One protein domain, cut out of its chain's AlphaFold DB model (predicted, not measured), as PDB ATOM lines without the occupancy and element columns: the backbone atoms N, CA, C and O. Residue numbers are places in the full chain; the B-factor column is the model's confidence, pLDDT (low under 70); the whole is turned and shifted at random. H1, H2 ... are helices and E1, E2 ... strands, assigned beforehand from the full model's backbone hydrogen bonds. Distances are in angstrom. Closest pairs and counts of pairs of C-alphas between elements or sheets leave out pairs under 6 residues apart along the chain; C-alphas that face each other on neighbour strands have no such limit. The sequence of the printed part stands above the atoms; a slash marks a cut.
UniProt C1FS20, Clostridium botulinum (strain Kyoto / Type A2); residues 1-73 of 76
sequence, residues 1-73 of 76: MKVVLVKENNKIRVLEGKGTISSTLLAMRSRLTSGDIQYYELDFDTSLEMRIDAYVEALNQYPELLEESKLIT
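AT A GLANCE: This is residues 1 to 73 of the 76 residues of a protein of Clostridium botulinum (strain Kyoto / Type A2) (UniProt C1FS20). A small three-stranded antiparallel sheet has helix H2 over one face, running along edge strand E2, while helix H1 only grazes the sheet near the first residues of E3 and the short H3 grazes it near Tyr 40. The last residues, 72 to 73, pair with E3 outside the named strands. The 73 printed residues hold three strands and three helices in the order E1, E2, H1, E3, H2, H3, a mixed class, with sheet order E2, E1, E3. The whole is compact, with a radius of gyration of the C-alphas of 12.2 A and spans of 36 by 25 by 19 A.

HOW THE PARTS SIT: E1, residues 2 to 8, and E2, residues 11 to 14, form an antiparallel hairpin; N 6 and O 13 are 2.8 A apart, within hydrogen-bond range. H1, residues 23 to 32, comes closest to E3, residues 37 to 43, at the C-alphas of Ser 30 and Ile 37, 6.0 A apart. E2, H1 and E3 make a split strand-helix-strand unit, two strands running the same way with E1 between them, and its crossover is right-handed. E3 is antiparallel to E1, with N 5 and O 40 at 2.8 A, within hydrogen-bond range. H2, residues 52 to 61, has a height over the sheet of 7.7 A; its closest C-alphas to E2 are those of Asn 60 and Ile 12, 5.8 A apart. H3, residues 65 to 68, is close to H2 but not clearly touching, with the C-alphas of Leu 65 and Leu 59 at 6.4 A. H1 is apart from H2 and H3. In H1 and H2 every O i to N i+4 pair is within hydrogen-bond range; H3 is too short for one.

IN THESE COORDINATES: E1 begins at C-alpha 2 (-3.983, -27.285, 85.396) and is 19.5 A long; E3 is 19.8 A, H1 14.4 A, H2 14.3 A, E2 10.3 A and H3 4.8 A. H3 ends at C-alpha 68 (-6.525, -38.187, 99.225).

THE WHOLE: The C-alphas farthest apart, of Ser 34 and Ser 47, are 37.3 A apart. The printed part has no cut, and no link is long. Confidence is under 70 at residues 16 to 24, 27 to 28, 30 and 33 to 35.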
ATOM      1  N   MET A   1      -6.836 -23.820  87.042       77.88
ATOM      2  CA  MET A   1      -5.633 -23.906  86.182       77.88
ATOM      3  C   MET A   1      -5.029 -25.287  86.361       77.88
ATOM      4  O   MET A   1      -4.896 -25.708  87.497       77.88
ATOM      5  N   LYS A   2      -4.654 -25.981  85.281       81.50
ATOM      6  CA  LYS A   2      -3.983 -27.285  85.396       81.50
ATOM      7  C   LYS A   2      -2.489 -27.105  85.630       81.50
ATOM      8  O   LYS A   2      -1.840 -26.362  84.892       81.50
ATOM      9  N   VAL A   3      -1.968 -27.764  86.658       84.81
ATOM     10  CA  VAL A   3      -0.554 -27.751  87.045       84.81
ATOM     11  C   VAL A   3      -0.074 -29.186  87.142       84.81
ATOM     12  O   VAL A   3      -0.744 -30.015  87.742       84.81
ATOM     13  N   VAL A   4       1.093 -29.490  86.582       86.38
ATOM     14  CA  VAL A   4       1.687 -30.817  86.754       86.38
ATOM     15  C   VAL A   4       2.623 -30.790  87.950       86.38
ATOM     16  O   VAL A   4       3.532 -29.962  88.024       86.38
ATOM     17  N   LEU A   5       2.402 -31.708  88.882       87.81
ATOM     18  CA  LEU A   5       3.294 -31.976  89.995       87.81
ATOM     19  C   LEU A   5       4.154 -33.194  89.667       87.81
ATOM     20  O   LEU A   5       3.706 -34.157  89.043       87.81
ATOM     21  N   VAL A   6       5.398 -33.157  90.125       88.06
ATOM     22  CA  VAL A   6       6.303 -34.298  90.107       88.06
ATOM     23  C   VAL A   6       6.715 -34.631  91.531       88.06
ATOM     24  O   VAL A   6       7.151 -33.751  92.273       88.06
ATOM     25  N   LYS A   7       6.595 -35.906  91.899       88.44
ATOM     26  CA  LYS A   7       7.201 -36.466  93.102       88.44
ATOM     27  C   LYS A   7       8.431 -37.255  92.682       88.44
ATOM     28  O   LYS A   7       8.312 -38.256  91.985       88.44
ATOM     29  N   GLU A   8       9.600 -36.785  93.093       85.31
ATOM     30  CA  GLU A   8      10.892 -37.411  92.813       85.31
ATOM     31  C   GLU A   8      11.698 -37.447  94.111       85.31
ATOM     32  O   GLU A   8      11.878 -36.412  94.762       85.31
ATOM     33  N   ASN A   9      12.177 -38.631  94.504       82.38
ATOM     34  CA  ASN A   9      12.941 -38.831  95.744       82.38
ATOM     35  C   ASN A   9      12.232 -38.245  96.986       82.38
ATOM     36  O   ASN A   9      12.838 -37.522  97.777       82.38
ATOM     37  N   ASN A  10      10.926 -38.509  97.122       82.25
ATOM     38  CA  ASN A  10      10.045 -37.979  98.178       82.25
ATOM     39  C   ASN A  10       9.913 -36.449  98.248       82.25
ATOM     40  O   ASN A  10       9.352 -35.936  99.211       82.25
ATOM     41  N   LYS A  11      10.365 -35.710  97.230       87.62
ATOM     42  CA  LYS A  11      10.108 -34.273  97.112       87.62
ATOM     43  C   LYS A  11       9.091 -34.001  96.023       87.62
ATOM     44  O   LYS A  11       9.244 -34.476  94.900       87.62
ATOM     45  N   ILE A  12       8.103 -33.183  96.351       90.00
ATOM     46  CA  ILE A  12       7.045 -32.755  95.441       90.00
ATOM     47  C   ILE A  12       7.407 -31.377  94.905       90.00
ATOM     48  O   ILE A  12       7.793 -30.487  95.665       90.00
ATOM     49  N   ARG A  13       7.324 -31.193  93.589       87.50
ATOM     50  CA  ARG A  13       7.622 -29.921  92.925       87.50
ATOM     51  C   ARG A  13       6.651 -29.690  91.783       87.50
ATOM     52  O   ARG A  13       6.142 -30.640  91.195       87.50
ATOM     53  N   VAL A  14       6.441 -28.428  91.439       85.44
ATOM     54  CA  VAL A  14       5.744 -28.066  90.202       85.44
ATOM     55  C   VAL A  14       6.686 -28.308  89.037       85.44
ATOM     56  O   VAL A  14       7.850 -27.907  89.075       85.44
ATOM     57  N   LEU A  15       6.182 -28.963  87.998       79.94
ATOM     58  CA  LEU A  15       6.880 -29.011  86.733       79.94
ATOM     59  C   LEU A  15       6.697 -27.680  86.009       79.94
ATOM     60  O   LEU A  15       5.576 -27.308  85.667       79.94
ATOM     61  N   GLU A  16       7.792 -26.956  85.779       62.25
ATOM     62  CA  GLU A  16       7.746 -25.714  85.011       62.25
ATOM     63  C   GLU A  16       7.315 -26.002  83.567       62.25
ATOM     64  O   GLU A  16       8.033 -26.611  82.776       62.25
ATOM     65  N   GLY A  17       6.101 -25.569  83.238       53.84
ATOM     66  CA  GLY A  17       5.509 -25.677  81.914       53.84
ATOM     67  C   GLY A  17       4.079 -25.155  81.953       53.84
ATOM     68  O   GLY A  17       3.251 -25.644  82.715       53.84
ATOM     69  N   LYS A  18       3.770 -24.128  81.158       45.72
ATOM     70  CA  LYS A  18       2.379 -23.711  80.945       45.72
ATOM     71  C   LYS A  18       1.780 -24.628  79.876       45.72
ATOM     72  O   LYS A  18       2.218 -24.570  78.732       45.72
ATOM     73  N   GLY A  19       0.794 -25.451  80.236       52.09
ATOM     74  CA  GLY A  19       0.036 -26.281  79.291       52.09
ATOM     75  C   GLY A  19       0.063 -27.781  79.590       52.09
ATOM     76  O   GLY A  19       0.619 -28.229  80.590       52.09
ATOM     77  N   THR A  20      -0.576 -28.557  78.717       55.38
ATOM     78  CA  THR A  20      -0.685 -30.016  78.823       55.38
ATOM     79  C   THR A  20       0.662 -30.657  78.498       55.38
ATOM     80  O   THR A  20       1.104 -30.641  77.348       55.38
ATOM     81  N   ILE A  21       1.348 -31.209  79.498       66.06
ATOM     82  CA  ILE A  21       2.599 -31.939  79.270       66.06
ATOM     83  C   ILE A  21       2.258 -33.301  78.659       66.06
ATOM     84  O   ILE A  21       1.411 -34.026  79.177       66.06
ATOM     85  N   SER A  22       2.892 -33.645  77.535       66.12
ATOM     86  CA  SER A  22       2.609 -34.913  76.861       66.12
ATOM     87  C   SER A  22       3.102 -36.100  77.689       66.12
ATOM     88  O   SER A  22       4.195 -36.076  78.262       66.12
ATOM     89  N   SER A  23       2.320 -37.179  77.705       65.69
ATOM     90  CA  SER A  23       2.686 -38.441  78.361       65.69
ATOM     91  C   SER A  23       4.019 -39.005  77.850       65.69
ATOM     92  O   SER A  23       4.774 -39.606  78.610       65.69
ATOM     93  N   THR A  24       4.370 -38.747  76.584       65.69
ATOM     94  CA  THR A  24       5.671 -39.107  76.000       65.69
ATOM     95  C   THR A  24       6.839 -38.401  76.696       65.69
ATOM     96  O   THR A  24       7.856 -39.037  76.970       65.69
ATOM     97  N   LEU A  25       6.701 -37.111  77.022       70.50
ATOM     98  CA  LEU A  25       7.724 -36.334  77.734       70.50
ATOM     99  C   LEU A  25       7.902 -36.820  79.179       70.50
ATOM    100  O   LEU A  25       9.032 -36.961  79.648       70.50
ATOM    101  N   LEU A  26       6.797 -37.125  79.865       72.56
ATOM    102  CA  LEU A  26       6.813 -37.680  81.224       72.56
ATOM    103  C   LEU A  26       7.490 -39.058  81.258       72.56
ATOM    104  O   LEU A  26       8.392 -39.289  82.068       72.56
ATOM    105  N   ALA A  27       7.125 -39.932  80.315       66.88
ATOM    106  CA  ALA A  27       7.715 -41.257  80.159       66.88
ATOM    107  C   ALA A  27       9.214 -41.198  79.824       66.88
ATOM    108  O   ALA A  27       9.998 -41.980  80.361       66.88
ATOM    109  N   MET A  28       9.638 -40.267  78.961       68.50
ATOM    110  CA  MET A  28      11.056 -40.060  78.649       68.50
ATOM    111  C   MET A  28      11.850 -39.611  79.876       68.50
ATOM    112  O   MET A  28      12.912 -40.171  80.137       68.50
ATOM    113  N   ARG A  29      11.333 -38.652  80.656       72.25
ATOM    114  CA  ARG A  29      12.003 -38.213  81.889       72.25
ATOM    115  C   ARG A  29      12.120 -39.337  82.904       72.25
ATOM    116  O   ARG A  29      13.215 -39.553  83.397       72.25
ATOM    117  N   SER A  30      11.037 -40.086  83.129       68.00
ATOM    118  CA  SER A  30      11.037 -41.233  84.047       68.00
ATOM    119  C   SER A  30      12.100 -42.278  83.680       68.00
ATOM    120  O   SER A  30      12.752 -42.811  84.567       68.00
ATOM    121  N   ARG A  31      12.348 -42.523  82.383       70.19
ATOM    122  CA  ARG A  31      13.412 -43.442  81.929       70.19
ATOM    123  C   ARG A  31      14.829 -42.901  82.124       70.19
ATOM    124  O   ARG A  31      15.757 -43.690  82.266       70.19
ATOM    125  N   LEU A  32      15.010 -41.584  82.059       71.62
ATOM    126  CA  LEU A  32      16.319 -40.932  82.180       71.62
ATOM    127  C   LEU A  32      16.734 -40.712  83.638       71.62
ATOM    128  O   LEU A  32      17.913 -40.520  83.926       71.62
ATOM    129  N   THR A  33      15.777 -40.740  84.558       66.19
ATOM    130  CA  THR A  33      15.993 -40.581  85.993       66.19
ATOM    131  C   THR A  33      16.009 -41.948  86.668       66.19
ATOM    132  O   THR A  33      15.013 -42.659  86.638       66.19
ATOM    133  N   SER A  34      17.108 -42.325  87.319       63.62
ATOM    134  CA  SER A  34      17.240 -43.621  88.015       63.62
ATOM    135  C   SER A  34      16.426 -43.749  89.319       63.62
ATOM    136  O   SER A  34      16.719 -44.632  90.119       63.62
ATOM    137  N   GLY A  35      15.452 -42.870  89.570       67.31
ATOM    138  CA  GLY A  35      14.651 -42.840  90.798       67.31
ATOM    139  C   GLY A  35      13.157 -43.031  90.539       67.31
ATOM    140  O   GLY A  35      12.690 -42.869  89.413       67.31
ATOM    141  N   ASP A  36      12.406 -43.341  91.600       75.94
ATOM    142  CA  ASP A  36      10.943 -43.390  91.550       75.94
ATOM    143  C   ASP A  36      10.391 -41.985  91.295       75.94
ATOM    144  O   ASP A  36      10.433 -41.104  92.163       75.94
ATOM    145  N   ILE A  37       9.881 -41.784  90.079       84.00
ATOM    146  CA  ILE A  37       9.203 -40.558  89.673       84.00
ATOM    147  C   ILE A  37       7.727 -40.846  89.460       84.00
ATOM    148  O   ILE A  37       7.363 -41.717  88.673       84.00
ATOM    149  N   GLN A  38       6.885 -40.069  90.136       87.56
ATOM    150  CA  GLN A  38       5.434 -40.098  89.983       87.56
ATOM    151  C   GLN A  38       4.944 -38.733  89.509       87.56
ATOM    152  O   GLN A  38       5.448 -37.693  89.953       87.56
ATOM    153  N   TYR A  39       3.960 -38.737  88.613       86.81
ATOM    154  CA  TYR A  39       3.399 -37.515  88.045       86.81
ATOM    155  C   TYR A  39       1.930 -37.367  88.398       86.81
ATOM    156  O   TYR A  39       1.148 -38.315  88.311       86.81
ATOM    157  N   TYR A  40       1.555 -36.138  88.732       88.56
ATOM    158  CA  TYR A  40       0.199 -35.792  89.113       88.56
ATOM    159  C   TYR A  40      -0.256 -34.546  88.365       88.56
ATOM    160  O   TYR A  40       0.532 -33.640  88.103       88.56
ATOM    161  N   GLU A  41      -1.536 -34.492  88.044       89.06
ATOM    162  CA  GLU A  41      -2.221 -33.298  87.584       89.06
ATOM    163  C   GLU A  41      -2.995 -32.699  88.757       89.06
ATOM    164  O   GLU A  41      -3.765 -33.393  89.414       89.06
ATOM    165  N   LEU A  42      -2.761 -31.420  89.027       88.00
ATOM    166  CA  LEU A  42      -3.461 -30.626  90.021       88.00
ATOM    167  C   LEU A  42      -4.374 -29.633  89.304       88.00
ATOM    168  O   LEU A  42      -3.905 -28.748  88.578       88.00
ATOM    169  N   ASP A  43      -5.669 -29.738  89.575       87.19
ATOM    170  CA  ASP A  43      -6.644 -28.707  89.242       87.19
ATOM    171  C   ASP A  43      -6.537 -27.571  90.268       87.19
ATOM    172  O   ASP A  43      -7.283 -27.480  91.240       87.19
ATOM    173  N   PHE A  44      -5.548 -26.701  90.060       83.19
ATOM    174  CA  PHE A  44      -5.262 -25.587  90.952       83.19
ATOM    175  C   PHE A  44      -6.290 -24.473  90.776       83.19
ATOM    176  O   PHE A  44      -6.370 -23.840  89.714       83.19
ATOM    177  N   ASP A  45      -7.063 -24.208  91.820       79.94
ATOM    178  CA  ASP A  45      -8.003 -23.100  91.833       79.94
ATOM    179  C   ASP A  45      -7.301 -21.805  92.258       79.94
ATOM    180  O   ASP A  45      -6.907 -21.619  93.407       79.94
ATOM    181  N   THR A  46      -7.149 -20.887  91.304       72.56
ATOM    182  CA  THR A  46      -6.536 -19.573  91.524       72.56
ATOM    183  C   THR A  46      -7.410 -18.638  92.362       72.56
ATOM    184  O   THR A  46      -6.930 -17.583  92.766       72.56
ATOM    185  N   SER A  47      -8.677 -18.988  92.612       75.94
ATOM    186  CA  SER A  47      -9.571 -18.225  93.491       75.94
ATOM    187  C   SER A  47      -9.291 -18.442  94.978       75.94
ATOM    188  O   SER A  47      -9.715 -17.633  95.797       75.94
ATOM    189  N   LEU A  48      -8.526 -19.479  95.338       70.50
ATOM    190  CA  LEU A  48      -8.205 -19.802  96.730       70.50
ATOM    191  C   LEU A  48      -7.205 -18.823  97.378       70.50
ATOM    192  O   LEU A  48      -6.807 -19.061  98.515       70.50
ATOM    193  N   GLU A  49      -6.753 -17.777  96.664       78.12
ATOM    194  CA  GLU A  49      -5.718 -16.780  97.042       78.12
ATOM    195  C   GLU A  49      -4.376 -17.360  97.540       78.12
ATOM    196  O   GLU A  49      -3.413 -16.640  97.804       78.12
ATOM    197  N   MET A  50      -4.278 -18.681  97.615       79.81
ATOM    198  CA  MET A  50      -3.091 -19.418  97.973       79.81
ATOM    199  C   MET A  50      -2.138 -19.413  96.792       79.81
ATOM    200  O   MET A  50      -2.533 -19.603  95.641       79.81
ATOM    201  N   ARG A  51      -0.854 -19.220  97.070       84.62
ATOM    202  CA  ARG A  51       0.162 -19.376  96.040       84.62
ATOM    203  C   ARG A  51       0.495 -20.855  95.849       84.62
ATOM    204  O   ARG A  51       0.509 -21.633  96.801       84.62
ATOM    205  N   ILE A  52       0.805 -21.234  94.612       84.44
ATOM    206  CA  ILE A  52       1.131 -22.621  94.262       84.44
ATOM    207  C   ILE A  52       2.352 -23.156  95.026       84.44
ATOM    208  O   ILE A  52       2.399 -24.334  95.352       84.44
ATOM    209  N   ASP A  53       3.326 -22.309  95.357       84.75
ATOM    210  CA  ASP A  53       4.495 -22.692  96.152       84.75
ATOM    211  C   ASP A  53       4.129 -23.035  97.599       84.75
ATOM    212  O   ASP A  53       4.600 -24.049  98.105       84.75
ATOM    213  N   ALA A  54       3.225 -22.273  98.222       86.75
ATOM    214  CA  ALA A  54       2.694 -22.603  99.546       86.75
ATOM    215  C   ALA A  54       1.913 -23.931  99.529       86.75
ATOM    216  O   ALA A  54       2.042 -24.751 100.438       86.75
ATOM    217  N   TYR A  55       1.152 -24.186  98.459       87.31
ATOM    218  CA  TYR A  55       0.463 -25.465  98.266       87.31
ATOM    219  C   TYR A  55       1.455 -26.633  98.146       87.31
ATOM    220  O   TYR A  55       1.276 -27.684  98.757       87.31
ATOM    221  N   VAL A  56       2.541 -26.447  97.394       89.69
ATOM    222  CA  VAL A  56       3.609 -27.447  97.257       89.69
ATOM    223  C   VAL A  56       4.339 -27.678  98.578       89.69
ATOM    224  O   VAL A  56       4.670 -28.821  98.884       89.69
ATOM    225  N   GLU A  57       4.592 -26.637  99.374       90.94
ATOM    226  CA  GLU A  57       5.147 -26.795 100.724       90.94
ATOM    227  C   GLU A  57       4.237 -27.648 101.608       90.94
ATOM    228  O   GLU A  57       4.723 -28.584 102.243       90.94
ATOM    229  N   ALA A  58       2.926 -27.393 101.587       89.94
ATOM    230  CA  ALA A  58       1.955 -28.196 102.325       89.94
ATOM    231  C   ALA A  58       1.975 -29.664 101.875       89.94
ATOM    232  O   ALA A  58       2.033 -30.559 102.712       89.94
ATOM    233  N   LEU A  59       2.022 -29.927 100.564       91.38
ATOM    234  CA  LEU A  59       2.152 -31.291 100.047       91.38
ATOM    235  C   LEU A  59       3.474 -31.956 100.457       91.38
ATOM    236  O   LEU A  59       3.501 -33.156 100.692       91.38
ATOM    237  N   ASN A  60       4.582 -31.216 100.549       92.12
ATOM    238  CA  ASN A  60       5.846 -31.787 101.028       92.12
ATOM    239  C   ASN A  60       5.815 -32.108 102.531       92.12
ATOM    240  O   ASN A  60       6.526 -33.017 102.955       92.12
ATOM    241  N   GLN A  61       5.026 -31.380 103.327       93.44
ATOM    242  CA  GLN A  61       4.799 -31.704 104.740       93.44
ATOM    243  C   GLN A  61       3.840 -32.891 104.912       93.44
ATOM    244  O   GLN A  61       4.066 -33.717 105.792       93.44
ATOM    245  N   TYR A  62       2.822 -32.983 104.050       91.94
ATOM    246  CA  TYR A  62       1.744 -33.976 104.089       91.94
ATOM    247  C   TYR A  62       1.585 -34.665 102.717       91.94
ATOM    248  O   TYR A  62       0.644 -34.377 101.967       91.94
ATOM    249  N   PRO A  63       2.531 -35.539 102.322       88.94
ATOM    250  CA  PRO A  63       2.557 -36.156 100.994       88.94
ATOM    251  C   PRO A  63       1.384 -37.105 100.718       88.94
ATOM    252  O   PRO A  63       1.092 -37.378  99.554       88.94
ATOM    253  N   GLU A  64       0.703 -37.596 101.751       90.12
ATOM    254  CA  GLU A  64      -0.524 -38.392 101.665       90.12
ATOM    255  C   GLU A  64      -1.656 -37.666 100.922       90.12
ATOM    256  O   GLU A  64      -2.451 -38.298 100.224       90.12
ATOM    257  N   LEU A  65      -1.666 -36.330 100.957       89.75
ATOM    258  CA  LEU A  65      -2.664 -35.512 100.268       89.75
ATOM    259  C   LEU A  65      -2.624 -35.670  98.743       89.75
ATOM    260  O   LEU A  65      -3.611 -35.351  98.080       89.75
ATOM    261  N   LEU A  66      -1.524 -36.183  98.176       88.31
ATOM    262  CA  LEU A  66      -1.445 -36.526  96.752       88.31
ATOM    263  C   LEU A  66      -2.454 -37.605  96.340       88.31
ATOM    264  O   LEU A  66      -2.879 -37.614  95.188       88.31
ATOM    265  N   GLU A  67      -2.808 -38.507  97.255       86.62
ATOM    266  CA  GLU A  67      -3.708 -39.637  96.993       86.62
ATOM    267  C   GLU A  67      -5.115 -39.391  97.578       86.62
ATOM    268  O   GLU A  67      -6.093 -39.974  97.115       86.62
ATOM    269  N   GLU A  68      -5.243 -38.507  98.576       88.88
ATOM    270  CA  GLU A  68      -6.525 -38.187  99.225       88.88
ATOM    271  C   GLU A  68      -7.265 -36.995  98.591       88.88
ATOM    272  O   GLU A  68      -8.494 -36.884  98.689       88.88
ATOM    273  N   SER A  69      -6.540 -36.080  97.942       86.56
ATOM    274  CA  SER A  69      -7.129 -34.877  97.353       86.56
ATOM    275  C   SER A  69      -7.908 -35.188  96.079       86.56
ATOM    276  O   SER A  69      -7.366 -35.684  95.099       86.56
ATOM    277  N   LYS A  70      -9.173 -34.759  96.029       86.88
ATOM    278  CA  LYS A  70     -10.003 -34.831  94.811       86.88
ATOM    279  C   LYS A  70      -9.539 -33.893  93.692       86.88
ATOM    280  O   LYS A  70     -10.024 -34.011  92.572       86.88
ATOM    281  N   LEU A  71      -8.658 -32.941  94.005       86.88
ATOM    282  CA  LEU A  71      -8.098 -31.991  93.041       86.88
ATOM    283  C   LEU A  71      -6.838 -32.532  92.360       86.88
ATOM    284  O   LEU A  71      -6.331 -31.897  91.437       86.88
ATOM    285  N   ILE A  72      -6.307 -33.656  92.844       90.31
ATOM    286  CA  ILE A  72      -5.057 -34.240  92.376       90.31
ATOM    287  C   ILE A  72      -5.374 -35.582  91.730       90.31
ATOM    288  O   ILE A  72      -5.999 -36.450  92.326       90.31
ATOM    289  N   THR A  73      -4.941 -35.750  90.487       90.25
ATOM    290  CA  THR A  73      -5.092 -37.000  89.745       90.25
ATOM    291  C   THR A  73      -3.722 -37.502  89.341       90.25
ATOM    292  O   THR A  73      -2.956 -36.785  88.701       90.25
TER     293      THR A  73